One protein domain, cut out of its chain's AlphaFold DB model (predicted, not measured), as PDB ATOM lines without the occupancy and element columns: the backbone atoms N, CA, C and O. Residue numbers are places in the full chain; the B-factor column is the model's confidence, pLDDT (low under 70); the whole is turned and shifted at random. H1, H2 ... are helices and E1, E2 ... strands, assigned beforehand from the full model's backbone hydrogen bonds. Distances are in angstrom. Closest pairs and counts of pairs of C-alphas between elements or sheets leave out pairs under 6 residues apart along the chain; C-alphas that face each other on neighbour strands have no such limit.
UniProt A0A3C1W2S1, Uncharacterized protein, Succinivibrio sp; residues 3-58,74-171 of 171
ATOM      1  N   LYS A   3     112.427   8.376   4.501       34.22
ATOM      2  CA  LYS A   3     112.057   7.687   3.257       34.22
ATOM      3  C   LYS A   3     111.361   8.699   2.354       34.22
ATOM      4  O   LYS A   3     110.460   9.404   2.815       34.22
ATOM      5  N   TYR A   4     111.789   8.791   1.103       49.12
ATOM      6  CA  TYR A   4     111.147   9.630   0.095       49.12
ATOM      7  C   TYR A   4     110.598   8.734  -1.013       49.12
ATOM      8  O   TYR A   4     111.279   7.804  -1.434       49.12
ATOM      9  N   ARG A   5     109.363   9.011  -1.437       41.59
ATOM     10  CA  ARG A   5     108.728   8.440  -2.627       41.59
ATOM     11  C   ARG A   5     108.343   9.610  -3.522       41.59
ATOM     12  O   ARG A   5     107.828  10.611  -3.009       41.59
ATOM     13  N   THR A   6     108.659   9.531  -4.802       44.00
ATOM     14  CA  THR A   6     108.234  10.525  -5.791       44.00
ATOM     15  C   THR A   6     106.753  10.333  -6.129       44.00
ATOM     16  O   THR A   6     106.265   9.209  -6.065       44.00
ATOM     17  N   PRO A   7     106.011  11.417  -6.404       40.03
ATOM     18  CA  PRO A   7     104.624  11.324  -6.852       40.03
ATOM     19  C   PRO A   7     104.533  10.788  -8.289       40.03
ATOM     20  O   PRO A   7     105.442  11.021  -9.083       40.03
ATOM     21  N   ASP A   8     103.418  10.130  -8.613       40.62
ATOM     22  CA  ASP A   8     103.111   9.645  -9.963       40.62
ATOM     23  C   ASP A   8     103.069  10.825 -10.956       40.62
ATOM     24  O   ASP A   8     102.385  11.827 -10.721       40.62
ATOM     25  N   LEU A   9     103.811  10.731 -12.065       39.72
ATOM     26  CA  LEU A   9     103.853  11.751 -13.116       39.72
ATOM     27  C   LEU A   9     102.939  11.358 -14.285       39.72
ATOM     28  O   LEU A   9     103.239  10.438 -15.040       39.72
ATOM     29  N   GLU A  10     101.852  12.106 -14.492       38.03
ATOM     30  CA  GLU A  10     101.083  12.066 -15.743       38.03
ATOM     31  C   GLU A  10     101.766  12.964 -16.788       38.03
ATOM     32  O   GLU A  10     101.428  14.139 -16.942       38.03
ATOM     33  N   SER A  11     102.756  12.445 -17.517       35.69
ATOM     34  CA  SER A  11     103.282  13.147 -18.692       35.69
ATOM     35  C   SER A  11     103.463  12.205 -19.880       35.69
ATOM     36  O   SER A  11     103.861  11.054 -19.738       35.69
ATOM     37  N   SER A  12     103.167  12.708 -21.080       35.34
ATOM     38  CA  SER A  12     103.250  11.989 -22.359       35.34
ATOM     39  C   SER A  12     104.692  11.767 -22.851       35.34
ATOM     40  O   SER A  12     104.930  11.702 -24.058       35.34
ATOM     41  N   ALA A  13     105.660  11.705 -21.939       37.16
ATOM     42  CA  ALA A  13     107.061  11.436 -22.213       37.16
ATOM     43  C   ALA A  13     107.613  10.494 -21.133       37.16
ATOM     44  O   ALA A  13     107.964  10.967 -20.065       37.16
ATOM     45  N   VAL A  14     107.608   9.185 -21.426       49.34
ATOM     46  CA  VAL A  14     108.639   8.118 -21.273       49.34
ATOM     47  C   VAL A  14     109.629   8.145 -20.072       49.34
ATOM     48  O   VAL A  14     110.542   7.332 -20.021       49.34
ATOM     49  N   ILE A  15     109.509   9.044 -19.095       50.34
ATOM     50  CA  ILE A  15     110.394   9.172 -17.930       50.34
ATOM     51  C   ILE A  15     109.532   9.454 -16.696       50.34
ATOM     52  O   ILE A  15     108.926  10.521 -16.593       50.34
ATOM     53  N   TYR A  16     109.496   8.511 -15.754       52.38
ATOM     54  CA  TYR A  16     108.645   8.609 -14.558       52.38
ATOM     55  C   TYR A  16     109.325   9.257 -13.358       52.38
ATOM     56  O   TYR A  16     108.657   9.849 -12.518       52.38
ATOM     57  N   ILE A  17     110.651   9.166 -13.254       58.41
ATOM     58  CA  ILE A  17     111.418   9.759 -12.157       58.41
ATOM     59  C   ILE A  17     112.719  10.305 -12.714       58.41
ATOM     60  O   ILE A  17     113.360   9.659 -13.540       58.41
ATOM     61  N   LEU A  18     113.112  11.473 -12.217       65.00
ATOM     62  CA  LEU A  18     114.389  12.105 -12.493       65.00
ATOM     63  C   LEU A  18     114.981  12.627 -11.177       65.00
ATOM     64  O   LEU A  18     114.378  13.465 -10.505       65.00
ATOM     65  N   VAL A  19     116.165  12.141 -10.816       69.50
ATOM     66  CA  VAL A  19     116.999  12.704  -9.751       69.50
ATOM     67  C   VAL A  19     118.197  13.379 -10.401       69.50
ATOM     68  O   VAL A  19     119.040  12.714 -10.997       69.50
ATOM     69  N   GLU A  20     118.292  14.695 -10.245       72.19
ATOM     70  CA  GLU A  20     119.489  15.444 -10.620       72.19
ATOM     71  C   GLU A  20     120.533  15.319  -9.499       72.19
ATOM     72  O   GLU A  20     120.265  15.611  -8.330       72.19
ATOM     73  N   ILE A  21     121.733  14.869  -9.851       74.94
ATOM     74  CA  ILE A  21     122.867  14.689  -8.947       74.94
ATOM     75  C   ILE A  21     123.990  15.596  -9.437       74.94
ATOM     76  O   ILE A  21     124.569  15.369 -10.496       74.94
ATOM     77  N   THR A  22     124.332  16.615  -8.650       72.31
ATOM     78  CA  THR A  22     125.470  17.494  -8.950       72.31
ATOM     79  C   THR A  22     126.664  17.134  -8.068       72.31
ATOM     80  O   THR A  22     126.559  17.126  -6.841       72.31
ATOM     81  N   ILE A  23     127.803  16.826  -8.692       74.38
ATOM     82  CA  ILE A  23     129.068  16.475  -8.035       74.38
ATOM     83  C   ILE A  23     130.164  17.395  -8.583       74.38
ATOM     84  O   ILE A  23     130.632  17.229  -9.709       74.38
ATOM     85  N   GLY A  24     130.596  18.369  -7.778       75.44
ATOM     86  CA  GLY A  24     131.514  19.411  -8.251       75.44
ATOM     87  C   GLY A  24     130.858  20.257  -9.347       75.44
ATOM     88  O   GLY A  24     129.780  20.796  -9.124       75.44
ATOM     89  N   ASP A  25     131.495  20.332 -10.519       78.88
ATOM     90  CA  ASP A  25     130.981  21.052 -11.699       78.88
ATOM     91  C   ASP A  25     130.207  20.140 -12.673       78.88
ATOM     92  O   ASP A  25     129.841  20.562 -13.772       78.88
ATOM     93  N   GLU A  26     130.000  18.869 -12.315       80.44
ATOM     94  CA  GLU A  26     129.331  17.890 -13.169       80.44
ATOM     95  C   GLU A  26     127.920  17.592 -12.670       80.44
ATOM     96  O   GLU A  26     127.708  17.351 -11.482       80.44
ATOM     97  N   THR A  27     126.968  17.559 -13.599       77.50
ATOM     98  CA  THR A  27     125.578  17.194 -13.336       77.50
ATOM     99  C   THR A  27     125.275  15.853 -13.992       77.50
ATOM    100  O   THR A  27     125.735  15.551 -15.097       77.50
ATOM    101  N   TYR A  28     124.533  15.024 -13.274       78.62
ATOM    102  CA  TYR A  28     124.077  13.720 -13.711       78.62
ATOM    103  C   TYR A  28     122.580  13.626 -13.499       78.62
ATOM    104  O   TYR A  28     122.072  14.050 -12.466       78.62
ATOM    105  N   ASP A  29     121.902  13.002 -14.442       75.94
ATOM    106  CA  ASP A  29     120.489  12.706 -14.356       75.94
ATOM    107  C   ASP A  29     120.322  11.215 -14.168       75.94
ATOM    108  O   ASP A  29     120.718  10.412 -15.016       75.94
ATOM    109  N   LEU A  30     119.762  10.857 -13.022       76.12
ATOM    110  CA  LEU A  30     119.323   9.512 -12.746       76.12
ATOM    111  C   LEU A  30     117.840   9.411 -13.090       76.12
ATOM    112  O   LEU A  30     116.996   9.949 -12.371       76.12
ATOM    113  N   SER A  31     117.535   8.732 -14.187       70.62
ATOM    114  CA  SER A  31     116.184   8.609 -14.724       70.62
ATOM    115  C   SER A  31     115.689   7.171 -14.743       70.62
ATOM    116  O   SER A  31     116.472   6.241 -14.924       70.62
ATOM    117  N   ASN A  32     114.375   7.007 -14.609       68.06
ATOM    118  CA  ASN A  32     113.676   5.771 -14.948       68.06
ATOM    119  C   ASN A  32     113.091   5.945 -16.362       68.06
ATOM    120  O   ASN A  32     112.077   6.629 -16.512       68.06
ATOM    121  N   PHE A  33     113.775   5.441 -17.393       62.69
ATOM    122  CA  PHE A  33     113.357   5.577 -18.796       62.69
ATOM    123  C   PHE A  33     112.510   4.386 -19.229       62.69
ATOM    124  O   PHE A  33     112.934   3.253 -19.057       62.69
ATOM    125  N   ILE A  34     111.365   4.633 -19.856       56.16
ATOM    126  CA  ILE A  34     110.518   3.582 -20.407       56.16
ATOM    127  C   ILE A  34     111.036   3.135 -21.784       56.16
ATOM    128  O   ILE A  34     110.802   3.797 -22.793       56.16
ATOM    129  N   GLY A  35     111.725   2.002 -21.854       54.81
ATOM    130  CA  GLY A  35     112.112   1.396 -23.135       54.81
ATOM    131  C   GLY A  35     111.116   0.338 -23.600       54.81
ATOM    132  O   GLY A  35     110.540  -0.347 -22.760       54.81
ATOM    133  N   ASP A  36     110.963   0.159 -24.919       53.72
ATOM    134  CA  ASP A  36     110.339  -1.048 -25.472       53.72
ATOM    135  C   ASP A  36     111.257  -2.238 -25.162       53.72
ATOM    136  O   ASP A  36     112.341  -2.375 -25.746       53.72
ATOM    137  N   VAL A  37     110.853  -3.093 -24.225       57.69
ATOM    138  CA  VAL A  37     111.595  -4.310 -23.890       57.69
ATOM    139  C   VAL A  37     110.686  -5.518 -24.029       57.69
ATOM    140  O   VAL A  37     109.524  -5.510 -23.641       57.69
ATOM    141  N   SER A  38     111.227  -6.574 -24.638       55.97
ATOM    142  CA  SER A  38     110.528  -7.847 -24.775       55.97
ATOM    143  C   SER A  38     110.491  -8.555 -23.419       55.97
ATOM    144  O   SER A  38     111.461  -9.230 -23.073       55.97
ATOM    145  N   TYR A  39     109.366  -8.465 -22.713       59.34
ATOM    146  CA  TYR A  39     109.109  -9.117 -21.431       59.34
ATOM    147  C   TYR A  39     108.039 -10.206 -21.578       59.34
ATOM    148  O   TYR A  39     106.979  -9.997 -22.168       59.34
ATOM    149  N   LEU A  40     108.320 -11.424 -21.103       63.50
ATOM    150  CA  LEU A  40     107.447 -12.607 -21.250       63.50
ATOM    151  C   LEU A  40     106.986 -12.922 -22.694       63.50
ATOM    152  O   LEU A  40     106.064 -13.722 -22.890       63.50
ATOM    153  N   GLY A  41     107.670 -12.379 -23.704       60.38
ATOM    154  CA  GLY A  41     107.315 -12.517 -25.119       60.38
ATOM    155  C   GLY A  41     106.364 -11.440 -25.653       60.38
ATOM    156  O   GLY A  41     105.881 -11.590 -26.775       60.38
ATOM    157  N   GLU A  42     106.108 -10.384 -24.880       61.62
ATOM    158  CA  GLU A  42     105.340  -9.195 -25.262       61.62
ATOM    159  C   GLU A  42     106.249  -7.954 -25.195       61.62
ATOM    160  O   GLU A  42     107.206  -7.925 -24.426       61.62
ATOM    161  N   GLU A  43     106.001  -6.949 -26.037       59.78
ATOM    162  CA  GLU A  43     106.677  -5.650 -25.916       59.78
ATOM    163  C   GLU A  43     106.017  -4.867 -24.783       59.78
ATOM    164  O   GLU A  43     104.820  -4.578 -24.848       59.78
ATOM    165  N   GLU A  44     106.792  -4.551 -23.749       57.09
ATOM    166  CA  GLU A  44     106.334  -3.776 -22.604       57.09
ATOM    167  C   GLU A  44     107.174  -2.524 -22.393       57.09
ATOM    168  O   GLU A  44     108.335  -2.428 -22.793       57.09
ATOM    169  N   TYR A  45     106.527  -1.563 -21.747       55.72
ATOM    170  CA  TYR A  45     107.069  -0.285 -21.336       55.72
ATOM    171  C   TYR A  45     107.720  -0.451 -19.962       55.72
ATOM    172  O   TYR A  45     107.018  -0.412 -18.957       55.72
ATOM    173  N   ILE A  46     109.043  -0.638 -19.918       59.91
ATOM    174  CA  ILE A  46     109.746  -0.908 -18.653       59.91
ATOM    175  C   ILE A  46     110.615   0.263 -18.214       59.91
ATOM    176  O   ILE A  46     111.360   0.819 -19.019       59.91
ATOM    177  N   GLY A  47     110.567   0.607 -16.928       60.06
ATOM    178  CA  GLY A  47     111.431   1.624 -16.340       60.06
ATOM    179  C   GLY A  47     112.877   1.137 -16.188       60.06
ATOM    180  O   GLY A  47     113.194   0.334 -15.315       60.06
ATOM    181  N   ILE A  48     113.798   1.670 -16.983       63.84
ATOM    182  CA  ILE A  48     115.228   1.376 -16.905       63.84
ATOM    183  C   ILE A  48     115.932   2.475 -16.115       63.84
ATOM    184  O   ILE A  48     115.869   3.653 -16.460       63.84
ATOM    185  N   PHE A  49     116.649   2.062 -15.071       72.50
ATOM    186  CA  PHE A  49     117.497   2.930 -14.264       72.50
ATOM    187  C   PHE A  49     118.727   3.353 -15.076       72.50
ATOM    188  O   PHE A  49     119.658   2.564 -15.268       72.50
ATOM    189  N   GLU A  50     118.738   4.591 -15.557       70.94
ATOM    190  CA  GLU A  50     119.813   5.136 -16.380       70.94
ATOM    191  C   GLU A  50     120.430   6.359 -15.701       70.94
ATOM    192  O   GLU A  50     119.724   7.282 -15.299       70.94
ATOM    193  N   LEU A  51     121.757   6.358 -15.559       74.75
ATOM    194  CA  LEU A  51     122.517   7.498 -15.057       74.75
ATOM    195  C   LEU A  51     123.263   8.140 -16.224       74.75
ATOM    196  O   LEU A  51     124.253   7.594 -16.714       74.75
ATOM    197  N   ASN A  52     122.815   9.317 -16.636       73.62
ATOM    198  CA  ASN A  52     123.397  10.051 -17.748       73.62
ATOM    199  C   ASN A  52     124.136  11.281 -17.239       73.62
ATOM    200  O   ASN A  52     123.598  12.055 -16.457       73.62
ATOM    201  N   LYS A  53     125.363  11.511 -17.712       75.31
ATOM    202  CA  LYS A  53     126.025  12.801 -17.494       75.31
ATOM    203  C   LYS A  53     125.332  13.855 -18.347       75.31
ATOM    204  O   LYS A  53     125.285  13.713 -19.571       75.31
ATOM    205  N   THR A  54     124.847  14.924 -17.732       70.25
ATOM    206  CA  THR A  54     124.117  15.976 -18.437       70.25
ATOM    207  C   THR A  54     124.762  17.338 -18.219       70.25
ATOM    208  O   THR A  54     125.389  17.631 -17.208       70.25
ATOM    209  N   GLY A  55     124.696  18.177 -19.255       53.88
ATOM    210  CA  GLY A  55     125.207  19.553 -19.219       53.88
ATOM    211  C   GLY A  55     124.113  20.599 -19.001       53.88
ATOM    212  O   GLY A  55     124.367  21.788 -19.179       53.88
ATOM    213  N   LYS A  56     122.876  20.169 -18.728       50.47
ATOM    214  CA  LYS A  56     121.688  21.017 -18.576       50.47
ATOM    215  C   LYS A  56     120.774  20.405 -17.520       50.47
ATOM    216  O   LYS A  56     120.615  19.194 -17.523       50.47
ATOM    217  N   GLN A  57     120.143  21.249 -16.705       52.66
ATOM    218  CA  GLN A  57     119.174  20.825 -15.695       52.66
ATOM    219  C   GLN A  57     117.988  20.096 -16.342       52.66
ATOM    220  O   GLN A  57     117.180  20.721 -17.041       52.66
ATOM    221  N   ALA A  58     117.851  18.791 -16.109       51.25
ATOM    222  CA  ALA A  58     116.691  18.036 -16.584       51.25
ATOM    223  C   ALA A  58     115.418  18.328 -15.764       51.25
ATOM    224  O   ALA A  58     114.312  18.008 -16.204       51.25
ATOM    225  N   THR A  74     131.287  15.552   1.226       81.81
ATOM    226  CA  THR A  74     132.257  14.990   0.280       81.81
ATOM    227  C   THR A  74     132.065  13.484   0.147       81.81
ATOM    228  O   THR A  74     132.130  12.764   1.149       81.81
ATOM    229  N   ILE A  75     131.867  13.022  -1.088       87.12
ATOM    230  CA  ILE A  75     131.803  11.600  -1.437       87.12
ATOM    231  C   ILE A  75     133.199  10.987  -1.271       87.12
ATOM    232  O   ILE A  75     134.178  11.502  -1.808       87.12
ATOM    233  N   SER A  76     133.282   9.897  -0.518       89.44
ATOM    234  CA  SER A  76     134.493   9.097  -0.327       89.44
ATOM    235  C   SER A  76     134.530   7.884  -1.253       89.44
ATOM    236  O   SER A  76     135.610   7.454  -1.656       89.44
ATOM    237  N   LYS A  77     133.356   7.332  -1.586       88.81
ATOM    238  CA  LYS A  77     133.205   6.144  -2.425       88.81
ATOM    239  C   LYS A  77     131.809   6.084  -3.038       88.81
ATOM    240  O   LYS A  77     130.834   6.498  -2.415       88.81
ATOM    241  N   ILE A  78     131.725   5.531  -4.243       88.62
ATOM    242  CA  ILE A  78     130.467   5.199  -4.910       88.62
ATOM    243  C   ILE A  78     130.453   3.684  -5.091       88.62
ATOM    244  O   ILE A  78     131.439   3.114  -5.539       88.62
ATOM    245  N   THR A  79     129.367   3.023  -4.704       89.38
ATOM    246  CA  THR A  79     129.170   1.587  -4.939       89.38
ATOM    247  C   THR A  79     127.959   1.398  -5.837       89.38
ATOM    248  O   THR A  79     126.879   1.899  -5.526       89.38
ATOM    249  N   LEU A  80     128.138   0.657  -6.926       88.19
ATOM    250  CA  LEU A  80     127.062   0.213  -7.802       88.19
ATOM    251  C   LEU A  80     126.760  -1.250  -7.497       88.19
ATOM    252  O   LEU A  80     127.663  -2.081  -7.405       88.19
ATOM    253  N   ILE A  81     125.482  -1.563  -7.338       88.88
ATOM    254  CA  ILE A  81     125.003  -2.929  -7.170       88.88
ATOM    255  C   ILE A  81     124.178  -3.251  -8.407       88.88
ATOM    256  O   ILE A  81     123.145  -2.628  -8.644       88.88
ATOM    257  N   HIS A  82     124.635  -4.215  -9.195       87.44
ATOM    258  CA  HIS A  82     123.880  -4.772 -10.307       87.44
ATOM    259  C   HIS A  82     123.216  -6.070  -9.873       87.44
ATOM    260  O   HIS A  82     123.769  -6.842  -9.090       87.44
ATOM    261  N   GLU A  83     122.024  -6.326 -10.396       87.62
ATOM    262  CA  GLU A  83     121.299  -7.557 -10.133       87.62
ATOM    263  C   GLU A  83     120.767  -8.153 -11.434       87.62
ATOM    264  O   GLU A  83     120.257  -7.455 -12.308       87.62
ATOM    265  N   THR A  84     120.905  -9.470 -11.559       87.38
ATOM    266  CA  THR A  84     120.189 -10.269 -12.552       87.38
ATOM    267  C   THR A  84     119.066 -11.013 -11.850       87.38
ATOM    268  O   THR A  84     119.340 -11.796 -10.938       87.38
ATOM    269  N   GLN A  85     117.827 -10.810 -12.292       87.50
ATOM    270  CA  GLN A  85     116.641 -11.488 -11.771       87.50
ATOM    271  C   GLN A  85     116.128 -12.479 -12.819       87.50
ATOM    272  O   GLN A  85     115.905 -12.121 -13.971       87.50
ATOM    273  N   ARG A  86     115.970 -13.748 -12.440       87.25
ATOM    274  CA  ARG A  86     115.459 -14.814 -13.311       87.25
ATOM    275  C   ARG A  86     114.057 -15.194 -12.886       87.25
ATOM    276  O   ARG A  86     113.860 -15.701 -11.781       87.25
ATOM    277  N   LEU A  87     113.107 -15.000 -13.789       85.56
ATOM    278  CA  LEU A  87     111.699 -15.269 -13.539       85.56
ATOM    279  C   LEU A  87     111.324 -16.646 -14.064       85.56
ATOM    280  O   LEU A  87     111.531 -16.965 -15.237       85.56
ATOM    281  N   TYR A  88     110.734 -17.464 -13.195       83.19
ATOM    282  CA  TYR A  88     110.283 -18.806 -13.531       83.19
ATOM    283  C   TYR A  88     108.767 -18.909 -13.423       83.19
ATOM    284  O   TYR A  88     108.165 -18.517 -12.423       83.19
ATOM    285  N   LYS A  89     108.160 -19.536 -14.432       82.00
ATOM    286  CA  LYS A  89     106.746 -19.923 -14.446       82.00
ATOM    287  C   LYS A  89     106.651 -21.441 -14.503       82.00
ATOM    288  O   LYS A  89     107.163 -22.053 -15.444       82.00
ATOM    289  N   ASN A  90     106.014 -22.058 -13.504       82.31
ATOM    290  CA  ASN A  90     105.953 -23.521 -13.347       82.31
ATOM    291  C   ASN A  90     107.336 -24.195 -13.476       82.31
ATOM    292  O   ASN A  90     107.499 -25.161 -14.227       82.31
ATOM    293  N   ASN A  91     108.343 -23.655 -12.779       82.56
ATOM    294  CA  ASN A  91     109.743 -24.109 -12.800       82.56
ATOM    295  C   ASN A  91     110.432 -24.044 -14.178       82.56
ATOM    296  O   ASN A  91     111.450 -24.700 -14.394       82.56
ATOM    297  N   ARG A  92     109.898 -23.271 -15.130       84.06
ATOM    298  CA  ARG A  92     110.546 -23.000 -16.420       84.06
ATOM    299  C   ARG A  92     110.951 -21.540 -16.481       84.06
ATOM    300  O   ARG A  92     110.107 -20.684 -16.230       84.06
ATOM    301  N   LEU A  93     112.209 -21.280 -16.837       85.75
ATOM    302  CA  LEU A  93     112.705 -19.924 -17.046       85.75
ATOM    303  C   LEU A  93     111.851 -19.245 -18.118       85.75
ATOM    304  O   LEU A  93     111.609 -19.818 -19.185       85.75
ATOM    305  N   LYS A  94     111.362 -18.056 -17.794       85.12
ATOM    306  CA  LYS A  94     110.565 -17.218 -18.680       85.12
ATOM    307  C   LYS A  94     111.294 -15.960 -19.062       85.12
ATOM    308  O   LYS A  94     111.272 -15.628 -20.238       85.12
ATOM    309  N   ASP A  95     111.949 -15.342 -18.090       81.25
ATOM    310  CA  ASP A  95     112.637 -14.091 -18.328       81.25
ATOM    311  C   ASP A  95     113.914 -13.948 -17.511       81.25
ATOM    312  O   ASP A  95     114.150 -14.673 -16.536       81.25
ATOM    313  N   THR A  96     114.765 -13.031 -17.950       83.38
ATOM    314  CA  THR A  96     115.981 -12.620 -17.258       83.38
ATOM    315  C   THR A  96     116.145 -11.111 -17.371       83.38
ATOM    316  O   THR A  96     116.611 -10.604 -18.388       83.38
ATOM    317  N   CYS A  97     115.837 -10.436 -16.274       79.06
ATOM    318  CA  CYS A  97     115.924  -8.994 -16.104       79.06
ATOM    319  C   CYS A  97     117.313  -8.608 -15.586       79.06
ATOM    320  O   CYS A  97     117.919  -9.358 -14.802       79.06
ATOM    321  N   LYS A  98     117.828  -7.444 -15.993       80.94
ATOM    322  CA  LYS A  98     119.124  -6.928 -15.527       80.94
ATOM    323  C   LYS A  98     118.997  -5.456 -15.184       80.94
ATOM    324  O   LYS A  98     118.891  -4.618 -16.067       80.94
ATOM    325  N   LEU A  99     119.154  -5.144 -13.905       80.50
ATOM    326  CA  LEU A  99     119.019  -3.783 -13.407       80.50
ATOM    327  C   LEU A  99     120.221  -3.354 -12.570       80.50
ATOM    328  O   LEU A  99     120.858  -4.153 -11.879       80.50
ATOM    329  N   THR A 100     120.501  -2.051 -12.591       83.62
ATOM    330  CA  THR A 100     121.236  -1.408 -11.501       83.62
ATOM    331  C   THR A 100     120.306  -1.376 -10.300       83.62
ATOM    332  O   THR A 100     119.397  -0.554 -10.224       83.62
ATOM    333  N   ARG A 101     120.511  -2.323  -9.385       86.50
ATOM    334  CA  ARG A 101     119.722  -2.500  -8.169       86.50
ATOM    335  C   ARG A 101     119.818  -1.286  -7.264       86.50
ATOM    336  O   ARG A 101     118.819  -0.845  -6.703       86.50
ATOM    337  N   ALA A 102     121.042  -0.819  -7.056       88.62
ATOM    338  CA  ALA A 102     121.295   0.248  -6.116       88.62
ATOM    339  C   ALA A 102     122.558   1.038  -6.446       88.62
ATOM    340  O   ALA A 102     123.537   0.498  -6.964       88.62
ATOM    341  N   ILE A 103     122.532   2.315  -6.074       88.44
ATOM    342  CA  ILE A 103     123.695   3.201  -6.040       88.44
ATOM    343  C   ILE A 103     123.859   3.693  -4.608       88.44
ATOM    344  O   ILE A 103     122.937   4.274  -4.037       88.44
ATOM    345  N   ILE A 104     125.042   3.484  -4.038       90.62
ATOM    346  CA  ILE A 104     125.383   3.939  -2.691       90.62
ATOM    347  C   ILE A 104     126.498   4.970  -2.792       90.62
ATOM    348  O   ILE A 104     127.609   4.653  -3.215       90.62
ATOM    349  N   PHE A 105     126.221   6.187  -2.340       89.00
ATOM    350  CA  PHE A 105     127.225   7.213  -2.102       89.00
ATOM    351  C   PHE A 105     127.631   7.163  -0.633       89.00
ATOM    352  O   PHE A 105     126.814   7.414   0.255       89.00
ATOM    353  N   GLU A 106     128.891   6.840  -0.371       91.31
ATOM    354  CA  GLU A 106     129.487   6.924   0.959       91.31
ATOM    355  C   GLU A 106     130.150   8.295   1.111       91.31
ATOM    356  O   GLU A 106     130.865   8.749   0.217       91.31
ATOM    357  N   PHE A 107     129.915   8.969   2.236       89.88
ATOM    358  CA  PHE A 107     130.533  10.260   2.536       89.88
ATOM    359  C   PHE A 107     131.705  10.098   3.511       89.88
ATOM    360  O   PHE A 107     131.744   9.167   4.315       89.88
ATOM    361  N   ASN A 108     132.640  11.053   3.522       86.00
ATOM    362  CA  ASN A 108     133.798  11.049   4.438       86.00
ATOM    363  C   ASN A 108     133.423  10.945   5.933       86.00
ATOM    364  O   ASN A 108     134.236  10.528   6.751       86.00
ATOM    365  N   GLN A 109     132.200  11.340   6.294       83.00
ATOM    366  CA  GLN A 109     131.683  11.322   7.665       83.00
ATOM    367  C   GLN A 109     131.063   9.966   8.063       83.00
ATOM    368  O   GLN A 109     130.581   9.832   9.184       83.00
ATOM    369  N   GLY A 110     131.062   8.974   7.166       82.75
ATOM    370  CA  GLY A 110     130.505   7.634   7.385       82.75
ATOM    371  C   GLY A 110     129.035   7.486   6.988       82.75
ATOM    372  O   GLY A 110     128.612   6.380   6.656       82.75
ATOM    373  N   ASP A 111     128.285   8.591   6.946       86.81
ATOM    374  CA  ASP A 111     126.911   8.594   6.446       86.81
ATOM    375  C   ASP A 111     126.853   8.193   4.965       86.81
ATOM    376  O   ASP A 111     127.795   8.424   4.200       86.81
ATOM    377  N   LYS A 112     125.708   7.645   4.552       89.62
ATOM    378  CA  LYS A 112     125.476   7.144   3.198       89.62
ATOM    379  C   LYS A 112     124.174   7.672   2.611       89.62
ATOM    380  O   LYS A 112     123.242   8.029   3.342       89.62
ATOM    381  N   LEU A 113     124.122   7.713   1.285       87.00
ATOM    382  CA  LEU A 113     122.924   7.952   0.487       87.00
ATOM    383  C   LEU A 113     122.738   6.760  -0.455       87.00
ATOM    384  O   LEU A 113     123.626   6.468  -1.252       87.00
ATOM    385  N   LEU A 114     121.608   6.071  -0.329       87.50
ATOM    386  CA  LEU A 114     121.230   4.910  -1.126       87.50
ATOM    387  C   LEU A 114     120.080   5.295  -2.054       87.50
ATOM    388  O   LEU A 114     119.053   5.792  -1.590       87.50
ATOM    389  N   PHE A 115     120.262   5.006  -3.334       86.69
ATOM    390  CA  PHE A 115     119.202   4.904  -4.325       86.69
ATOM    391  C   PHE A 115     118.969   3.430  -4.607       86.69
ATOM    392  O   PHE A 115     119.933   2.709  -4.855       86.69
ATOM    393  N   GLU A 116     117.722   2.993  -4.583       86.94
ATOM    394  CA  GLU A 116     117.347   1.605  -4.811       86.94
ATOM    395  C   GLU A 116     116.182   1.504  -5.793       86.94
ATOM    396  O   GLU A 116     115.221   2.271  -5.710       86.94
ATOM    397  N   LYS A 117     116.258   0.503  -6.672       84.19
ATOM    398  CA  LYS A 117     115.165   0.051  -7.530       84.19
ATOM    399  C   LYS A 117     114.920  -1.432  -7.286       84.19
ATOM    400  O   LYS A 117     115.855  -2.238  -7.329       84.19
ATOM    401  N   ASP A 118     113.677  -1.790  -6.981       82.31
ATOM    402  CA  ASP A 118     113.353  -3.102  -6.442       82.31
ATOM    403  C   ASP A 118     113.108  -4.196  -7.491       82.31
ATOM    404  O   ASP A 118     113.716  -5.272  -7.458       82.31
ATOM    405  N   ILE A 119     112.260  -3.915  -8.458       78.69
ATOM    406  CA  ILE A 119     112.091  -4.740  -9.652       78.69
ATOM    407  C   ILE A 119     112.332  -3.879 -10.882       78.69
ATOM    408  O   ILE A 119     112.231  -2.652 -10.826       78.69
ATOM    409  N   GLU A 120     112.704  -4.519 -11.986       72.00
ATOM    410  CA  GLU A 120     112.957  -3.817 -13.248       72.00
ATOM    411  C   GLU A 120     111.727  -2.996 -13.673       72.00
ATOM    412  O   GLU A 120     111.860  -1.825 -14.008       72.00
ATOM    413  N   ASP A 121     110.527  -3.538 -13.470       68.75
ATOM    414  CA  ASP A 121     109.271  -2.897 -13.876       68.75
ATOM    415  C   ASP A 121     108.715  -1.864 -12.884       68.75
ATOM    416  O   ASP A 121     107.665  -1.279 -13.118       68.75
ATOM    417  N   SER A 122     109.393  -1.623 -11.760       71.44
ATOM    418  CA  SER A 122     108.919  -0.660 -10.766       71.44
ATOM    419  C   SER A 122     109.167   0.763 -11.241       71.44
ATOM    420  O   SER A 122     110.306   1.137 -11.537       71.44
ATOM    421  N   ASP A 123     108.136   1.598 -11.256       67.19
ATOM    422  CA  ASP A 123     108.323   3.023 -11.516       67.19
ATOM    423  C   ASP A 123     109.028   3.731 -10.359       67.19
ATOM    424  O   ASP A 123     109.608   4.792 -10.577       67.19
ATOM    425  N   ASP A 124     109.049   3.132  -9.165       72.75
ATOM    426  CA  ASP A 124     109.589   3.724  -7.948       72.75
ATOM    427  C   ASP A 124     111.130   3.662  -7.874       72.75
ATOM    428  O   ASP A 124     111.770   2.635  -8.115       72.75
ATOM    429  N   ILE A 125     111.731   4.772  -7.428       75.69
ATOM    430  CA  ILE A 125     113.109   4.824  -6.920       75.69
ATOM    431  C   ILE A 125     113.040   5.170  -5.436       75.69
ATOM    432  O   ILE A 125     112.576   6.246  -5.044       75.69
ATOM    433  N   PHE A 126     113.540   4.272  -4.594       79.50
ATOM    434  CA  PHE A 126     113.609   4.489  -3.156       79.50
ATOM    435  C   PHE A 126     114.907   5.204  -2.786       79.50
ATOM    436  O   PHE A 126     115.994   4.806  -3.199       79.50
ATOM    437  N   ILE A 127     114.792   6.267  -1.984       82.81
ATOM    438  CA  ILE A 127     115.938   7.063  -1.531       82.81
ATOM    439  C   ILE A 127     116.037   7.000  -0.008       82.81
ATOM    440  O   ILE A 127     115.120   7.432   0.703       82.81
ATOM    441  N   TYR A 128     117.180   6.524   0.487       84.69
ATOM    442  CA  TYR A 128     117.490   6.403   1.911       84.69
ATOM    443  C   TYR A 128     118.766   7.167   2.261       84.69
ATOM    444  O   TYR A 128     119.760   7.117   1.545       84.69
ATOM    445  N   SER A 129     118.764   7.858   3.402       85.00
ATOM    446  CA  SER A 129     119.930   8.601   3.894       85.00
ATOM    447  C   SER A 129     120.205   8.303   5.367       85.00
ATOM    448  O   SER A 129     119.282   8.397   6.189       85.00
ATOM    449  N   GLY A 130     121.465   8.052   5.716       85.25
ATOM    450  CA  GLY A 130     121.906   7.840   7.095       85.25
ATOM    451  C   GLY A 130     123.016   6.801   7.212       85.25
ATOM    452  O   GLY A 130     123.673   6.463   6.232       85.25
ATOM    453  N   ASN A 131     123.217   6.293   8.425       84.69
ATOM    454  CA  ASN A 131     124.104   5.160   8.679       84.69
ATOM    455  C   ASN A 131     123.329   3.849   8.540       84.69
ATOM    456  O   ASN A 131     122.188   3.774   8.996       84.69
ATOM    457  N   GLY A 132     123.958   2.829   7.948       83.88
ATOM    458  CA  GLY A 132     123.366   1.497   7.795       83.88
ATOM    459  C   GLY A 132     122.256   1.408   6.749       83.88
ATOM    460  O   GLY A 132     121.417   0.525   6.850       83.88
ATOM    461  N   VAL A 133     122.222   2.306   5.758       85.62
ATOM    462  CA  VAL A 133     121.208   2.283   4.682       85.62
ATOM    463  C   VAL A 133     121.202   0.973   3.892       85.62
ATOM    464  O   VAL A 133     120.211   0.646   3.261       85.62
ATOM    465  N   GLU A 134     122.278   0.194   3.940       85.31
ATOM    466  CA  GLU A 134     122.386  -1.104   3.277       85.31
ATOM    467  C   GLU A 134     121.402  -2.138   3.824       85.31
ATOM    468  O   GLU A 134     121.044  -3.060   3.098       85.31
ATOM    469  N   SER A 135     120.946  -1.993   5.076       86.94
ATOM    470  CA  SER A 135     119.895  -2.861   5.622       86.94
ATOM    471  C   SER A 135     118.514  -2.573   5.042       86.94
ATOM    472  O   SER A 135     117.606  -3.363   5.266       86.94
ATOM    473  N   GLU A 136     118.352  -1.450   4.338       87.06
ATOM    474  CA  GLU A 136     117.108  -1.095   3.652       87.06
ATOM    475  C   GLU A 136     117.028  -1.712   2.253       87.06
ATOM    476  O   GLU A 136     115.965  -1.666   1.647       87.06
ATOM    477  N   ILE A 137     118.128  -2.293   1.744       87.31
ATOM    478  CA  ILE A 137     118.112  -2.961   0.443       87.31
ATOM    479  C   ILE A 137     117.183  -4.169   0.529       87.31
ATOM    480  O   ILE A 137     117.415  -5.080   1.332       87.31
ATOM    481  N   ALA A 138     116.158  -4.187  -0.317       87.19
ATOM    482  CA  ALA A 138     115.109  -5.178  -0.228       87.19
ATOM    483  C   ALA A 138     115.650  -6.598  -0.454       87.19
ATOM    484  O   ALA A 138     116.503  -6.892  -1.305       87.19
ATOM    485  N   THR A 139     115.125  -7.490   0.365       87.50
ATOM    486  CA  THR A 139     115.475  -8.900   0.444       87.50
ATOM    487  C   THR A 139     114.894  -9.693  -0.725       87.50
ATOM    488  O   THR A 139     113.973  -9.264  -1.419       87.50
ATOM    489  N   GLU A 140     115.401 -10.908  -0.932       83.81
ATOM    490  CA  GLU A 140     114.878 -11.822  -1.957       83.81
ATOM    491  C   GLU A 140     113.376 -12.106  -1.793       83.81
ATOM    492  O   GLU A 140     112.655 -12.224  -2.787       83.81
ATOM    493  N   GLU A 141     112.896 -12.183  -0.550       85.19
ATOM    494  CA  GLU A 141     111.476 -12.365  -0.253       85.19
ATOM    495  C   GLU A 141     110.657 -11.140  -0.670       85.19
ATOM    496  O   GLU A 141     109.647 -11.293  -1.360       85.19
ATOM    497  N   GLU A 142     111.108  -9.936  -0.312       87.81
ATOM    498  CA  GLU A 142     110.440  -8.685  -0.682       87.81
ATOM    499  C   GLU A 142     110.363  -8.522  -2.198       87.81
ATOM    500  O   GLU A 142     109.301  -8.194  -2.717       87.81
ATOM    501  N   ILE A 143     111.427  -8.854  -2.930       85.25
ATOM    502  CA  ILE A 143     111.413  -8.758  -4.396       85.25
ATOM    503  C   ILE A 143     110.572  -9.855  -5.037       85.25
ATOM    504  O   ILE A 143     109.849  -9.603  -5.999       85.25
ATOM    505  N   SER A 144     110.597 -11.067  -4.487       82.94
ATOM    506  CA  SER A 144     109.683 -12.117  -4.937       82.94
ATOM    507  C   SER A 144     108.222 -11.717  -4.736       82.94
ATOM    508  O   SER A 144     107.373 -12.110  -5.533       82.94
ATOM    509  N   ASN A 145     107.913 -10.967  -3.678       84.31
ATOM    510  CA  ASN A 145     106.573 -10.447  -3.436       84.31
ATOM    511  C   ASN A 145     106.247  -9.271  -4.364       84.31
ATOM    512  O   ASN A 145     105.195  -9.318  -4.990       84.31
ATOM    513  N   ALA A 146     107.167  -8.326  -4.574       83.44
ATOM    514  CA  ALA A 146     107.000  -7.239  -5.543       83.44
ATOM    515  C   ALA A 146     106.683  -7.773  -6.952       83.44
ATOM    516  O   ALA A 146     105.729  -7.333  -7.587       83.44
ATOM    517  N   TRP A 147     107.394  -8.815  -7.402       82.12
ATOM    518  CA  TRP A 147     107.077  -9.495  -8.660       82.12
ATOM    519  C   TRP A 147     105.691 -10.143  -8.668       82.12
ATOM    520  O   TRP A 147     104.999 -10.100  -9.683       82.12
ATOM    521  N   LYS A 148     105.262 -10.770  -7.565       80.81
ATOM    522  CA  LYS A 148     103.913 -11.357  -7.488       80.81
ATOM    523  C   LYS A 148     102.835 -10.290  -7.562       80.81
ATOM    524  O   LYS A 148     101.813 -10.562  -8.187       80.81
ATOM    525  N   ASP A 149     103.042  -9.155  -6.909       81.12
ATOM    526  CA  ASP A 149     102.087  -8.051  -6.867       81.12
ATOM    527  C   ASP A 149     101.975  -7.414  -8.257       81.12
ATOM    528  O   ASP A 149     100.882  -7.379  -8.823       81.12
ATOM    529  N   PHE A 150     103.114  -7.099  -8.887       78.12
ATOM    530  CA  PHE A 150     103.169  -6.598 -10.263       78.12
ATOM    531  C   PHE A 150     102.455  -7.533 -11.254       78.12
ATOM    532  O   PHE A 150     101.576  -7.116 -12.010       78.12
ATOM    533  N   LEU A 151     102.755  -8.837 -11.217       77.06
ATOM    534  CA  LEU A 151     102.110  -9.826 -12.091       77.06
ATOM    535  C   LEU A 151     100.605  -9.992 -11.806       77.06
ATOM    536  O   LEU A 151      99.852 -10.419 -12.687       77.06
ATOM    537  N   GLN A 152     100.159  -9.698 -10.582       75.69
ATOM    538  CA  GLN A 152      98.751  -9.758 -10.173       75.69
ATOM    539  C   GLN A 152      97.969  -8.611 -10.799       75.69
ATOM    540  O   GLN A 152      96.921  -8.841 -11.408       75.69
ATOM    541  N   GLU A 153      98.509  -7.403 -10.669       71.12
ATOM    542  CA  GLU A 153      97.931  -6.166 -11.190       71.12
ATOM    543  C   GLU A 153      97.809  -6.203 -12.716       71.12
ATOM    544  O   GLU A 153      96.792  -5.787 -13.265       71.12
ATOM    545  N   HIS A 154      98.765  -6.838 -13.395       68.75
ATOM    546  CA  HIS A 154      98.771  -6.981 -14.852       68.75
ATOM    547  C   HIS A 154      98.004  -8.220 -15.355       68.75
ATOM    548  O   HIS A 154      98.200  -8.671 -16.483       68.75
ATOM    549  N   HIS A 155      97.116  -8.799 -14.533       63.31
ATOM    550  CA  HIS A 155      96.270  -9.958 -14.868       63.31
ATOM    551  C   HIS A 155      97.032 -11.207 -15.360       63.31
ATOM    552  O   HIS A 155      96.471 -12.068 -16.044       63.31
ATOM    553  N   ARG A 156      98.304 -11.363 -14.975       62.47
ATOM    554  CA  ARG A 156      99.164 -12.492 -15.377       62.47
ATOM    555  C   ARG A 156      99.132 -13.667 -14.397       62.47
ATOM    556  O   ARG A 156      99.836 -14.663 -14.596       62.47
ATOM    557  N   LEU A 157      98.289 -13.602 -13.365       53.66
ATOM    558  CA  LEU A 157      98.237 -14.600 -12.298       53.66
ATOM    559  C   LEU A 157      97.034 -15.550 -12.390       53.66
ATOM    560  O   LEU A 157      95.928 -15.241 -11.967       53.66
ATOM    561  N   ASN A 158      97.319 -16.766 -12.868       53.78
ATOM    562  CA  ASN A 158      96.580 -17.999 -12.552       53.78
ATOM    563  C   ASN A 158      97.532 -19.137 -12.093       53.78
ATOM    564  O   ASN A 158      97.110 -20.288 -11.977       53.78
ATOM    565  N   GLU A 159      98.834 -18.873 -11.891       61.38
ATOM    566  CA  GLU A 159      99.882 -19.916 -11.855       61.38
ATOM    567  C   GLU A 159     101.038 -19.611 -10.871       61.38
ATOM    568  O   GLU A 159     101.158 -18.499 -10.365       61.38
ATOM    569  N   ARG A 160     101.899 -20.603 -10.572       66.25
ATOM    570  CA  ARG A 160     103.053 -20.457  -9.654       66.25
ATOM    571  C   ARG A 160     104.214 -19.703 -10.317       66.25
ATOM    572  O   ARG A 160     104.759 -20.184 -11.315       66.25
ATOM    573  N   PHE A 161     104.645 -18.613  -9.681       73.00
ATOM    574  CA  PHE A 161     105.832 -17.829 -10.040       73.00
ATOM    575  C   PHE A 161     106.901 -17.878  -8.943       73.00
ATOM    576  O   PHE A 161     106.580 -17.948  -7.754       73.00
ATOM    577  N   SER A 162     108.169 -17.835  -9.353       78.31
ATOM    578  CA  SER A 162     109.328 -17.671  -8.468       78.31
ATOM    579  C   SER A 162     110.412 -16.834  -9.147       78.31
ATOM    580  O   SER A 162     110.525 -16.849 -10.375       78.31
ATOM    581  N   CYS A 163     111.224 -16.147  -8.344       81.62
ATOM    582  CA  CYS A 163     112.353 -15.343  -8.797       81.62
ATOM    583  C   CYS A 163     113.645 -15.877  -8.168       81.62
ATOM    584  O   CYS A 163     113.676 -16.132  -6.970       81.62
ATOM    585  N   GLU A 164     114.701 -16.024  -8.964       83.94
ATOM    586  CA  GLU A 164     116.071 -16.231  -8.473       83.94
ATOM    587  C   GLU A 164     116.912 -14.999  -8.798       83.94
ATOM    588  O   GLU A 164     116.653 -14.320  -9.793       83.94
ATOM    589  N   ARG A 165     117.951 -14.723  -8.004       86.12
ATOM    590  CA  ARG A 165     118.786 -13.530  -8.187       86.12
ATOM    591  C   ARG A 165     120.276 -13.797  -8.145       86.12
ATOM    592  O   ARG A 165     120.755 -14.724  -7.497       86.12
ATOM    593  N   THR A 166     121.025 -12.945  -8.827       84.25
ATOM    594  CA  THR A 166     122.485 -12.882  -8.739       84.25
ATOM    595  C   THR A 166     122.904 -11.425  -8.646       84.25
ATOM    596  O   THR A 166     122.515 -10.631  -9.498       84.25
ATOM    597  N   VAL A 167     123.684 -11.093  -7.617       83.12
ATOM    598  CA  VAL A 167     124.115  -9.726  -7.305       83.12
ATOM    599  C   VAL A 167     125.603  -9.567  -7.606       83.12
ATOM    600  O   VAL A 167     126.414 -10.401  -7.203       83.12
ATOM    601  N   GLU A 168     125.953  -8.481  -8.285       82.19
ATOM    602  CA  GLU A 168     127.322  -8.060  -8.572       82.19
ATOM    603  C   GLU A 168     127.562  -6.667  -7.979       82.19
ATOM    604  O   GLU A 168     126.736  -5.770  -8.127       82.19
ATOM    605  N   ILE A 169     128.690  -6.487  -7.288       82.25
ATOM    606  CA  ILE A 169     129.043  -5.229  -6.622       82.25
ATOM    607  C   ILE A 169     130.275  -4.641  -7.306       82.25
ATOM    608  O   ILE A 169     131.322  -5.289  -7.358       82.25
ATOM    609  N   ILE A 170     130.155  -3.400  -7.772       80.44
ATOM    610  CA  ILE A 170     131.226  -2.618  -8.396       80.44
ATOM    611  C   ILE A 170     131.528  -1.414  -7.495       80.44
ATOM    612  O   ILE A 170     130.611  -0.768  -6.984       80.44
ATOM    613  N   GLN A 171     132.813  -1.143  -7.263       78.88
ATOM    614  CA  GLN A 171     133.318  -0.094  -6.367       78.88
ATOM    615  C   GLN A 171     134.330   0.799  -7.073       78.88
ATOM    616  O   GLN A 171     135.036   0.277  -7.967       78.88
TER     617      GLN A 171
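What this domain is: This is residues 3 to 58 and 74 to 171 of the 171 residues of an uncharacterized protein of Succinivibrio sp (UniProt A0A3C1W2S1). Two twisted antiparallel sheets stand partly face to face as a loose sandwich, a large one of E7, E6, E5, E4 and E8 and a small one of E1, E2 and E3, with E3 and E5 meeting between them. Helix H2 packs on E8 at one edge of the large sheet, and at the other edge residues 3 to 4 pair with E7. The 154 printed residues hold eight named strands and two named helices, in the order E1 to E7, H1, H2, E8; the class is mostly strand. The whole is compact, with a radius of gyration of the C-alphas of 16.5 A and spans of 50 by 36 by 24 A.

How they stand to each other: E1, residues 15 to 23, E2, residues 26 to 39, and E3, residues 42 to 54, form a meander, each strand the antiparallel neighbour of the one before. N 19 and O 30 are 2.8 A apart, and N 33 and O 48 are 2.9 A apart. E2 bends by 57 degrees at residue 36 and E3 by 58 degrees at residue 51. A second meander is E4, residues 75 to 89, E5, residues 92 to 107, E6, residues 112 to 116, and E7, residues 126 to 130; its pairs within hydrogen-bond range include N 85 and O 97, 2.9 A, N 105 and O 113, 2.8 A, and N 114 and O 128, 2.8 A. The closest C-alphas of E3 and E5, those of Phe 49 and Thr 100, are 6.4 A apart. H1, residues 133 to 136, only grazes the large sheet. H2, residues 140 to 153, and the large sheet make two layers, a helix on one face of a sheet. E8, residues 161 to 170, is an edge strand antiparallel to E4, with N 84 and O 166 2.9 A apart. H2 lies over E8 at a height over the sheet of 8.8 A, slantwise to the strands at 49 degrees on the local plane; the closest C-alphas are those of Ser 144 and Cys 163, 5.7 A. Every O i to N i+4 pair of H2 is within hydrogen-bond range; H1 is too short for such a pair.

Where its parts are: E1 begins at C-alpha 15 (110.394, 9.172, -17.930). From first to last C-alpha E2 measures 34.7 A, E3 32.1 A, E4 42.3 A, E5 43.2 A, H2 20.1 A and E8 29.6 A. E8 ends at C-alpha 170 (131.226, -2.618, -8.396).

The domain as a whole: The two C-alphas farthest apart, those of Asp 25 and Asn 158, are 52.0 A apart. Residues 59 to 73 are not printed, and C-alphas 58 and 74 are 23.2 A apart across the cut. Of the links that are printed whole, none is long. The mean pLDDT of the printed part is 73.8; 47 residues are under 70, among them 3 to 19 and 32 to 48.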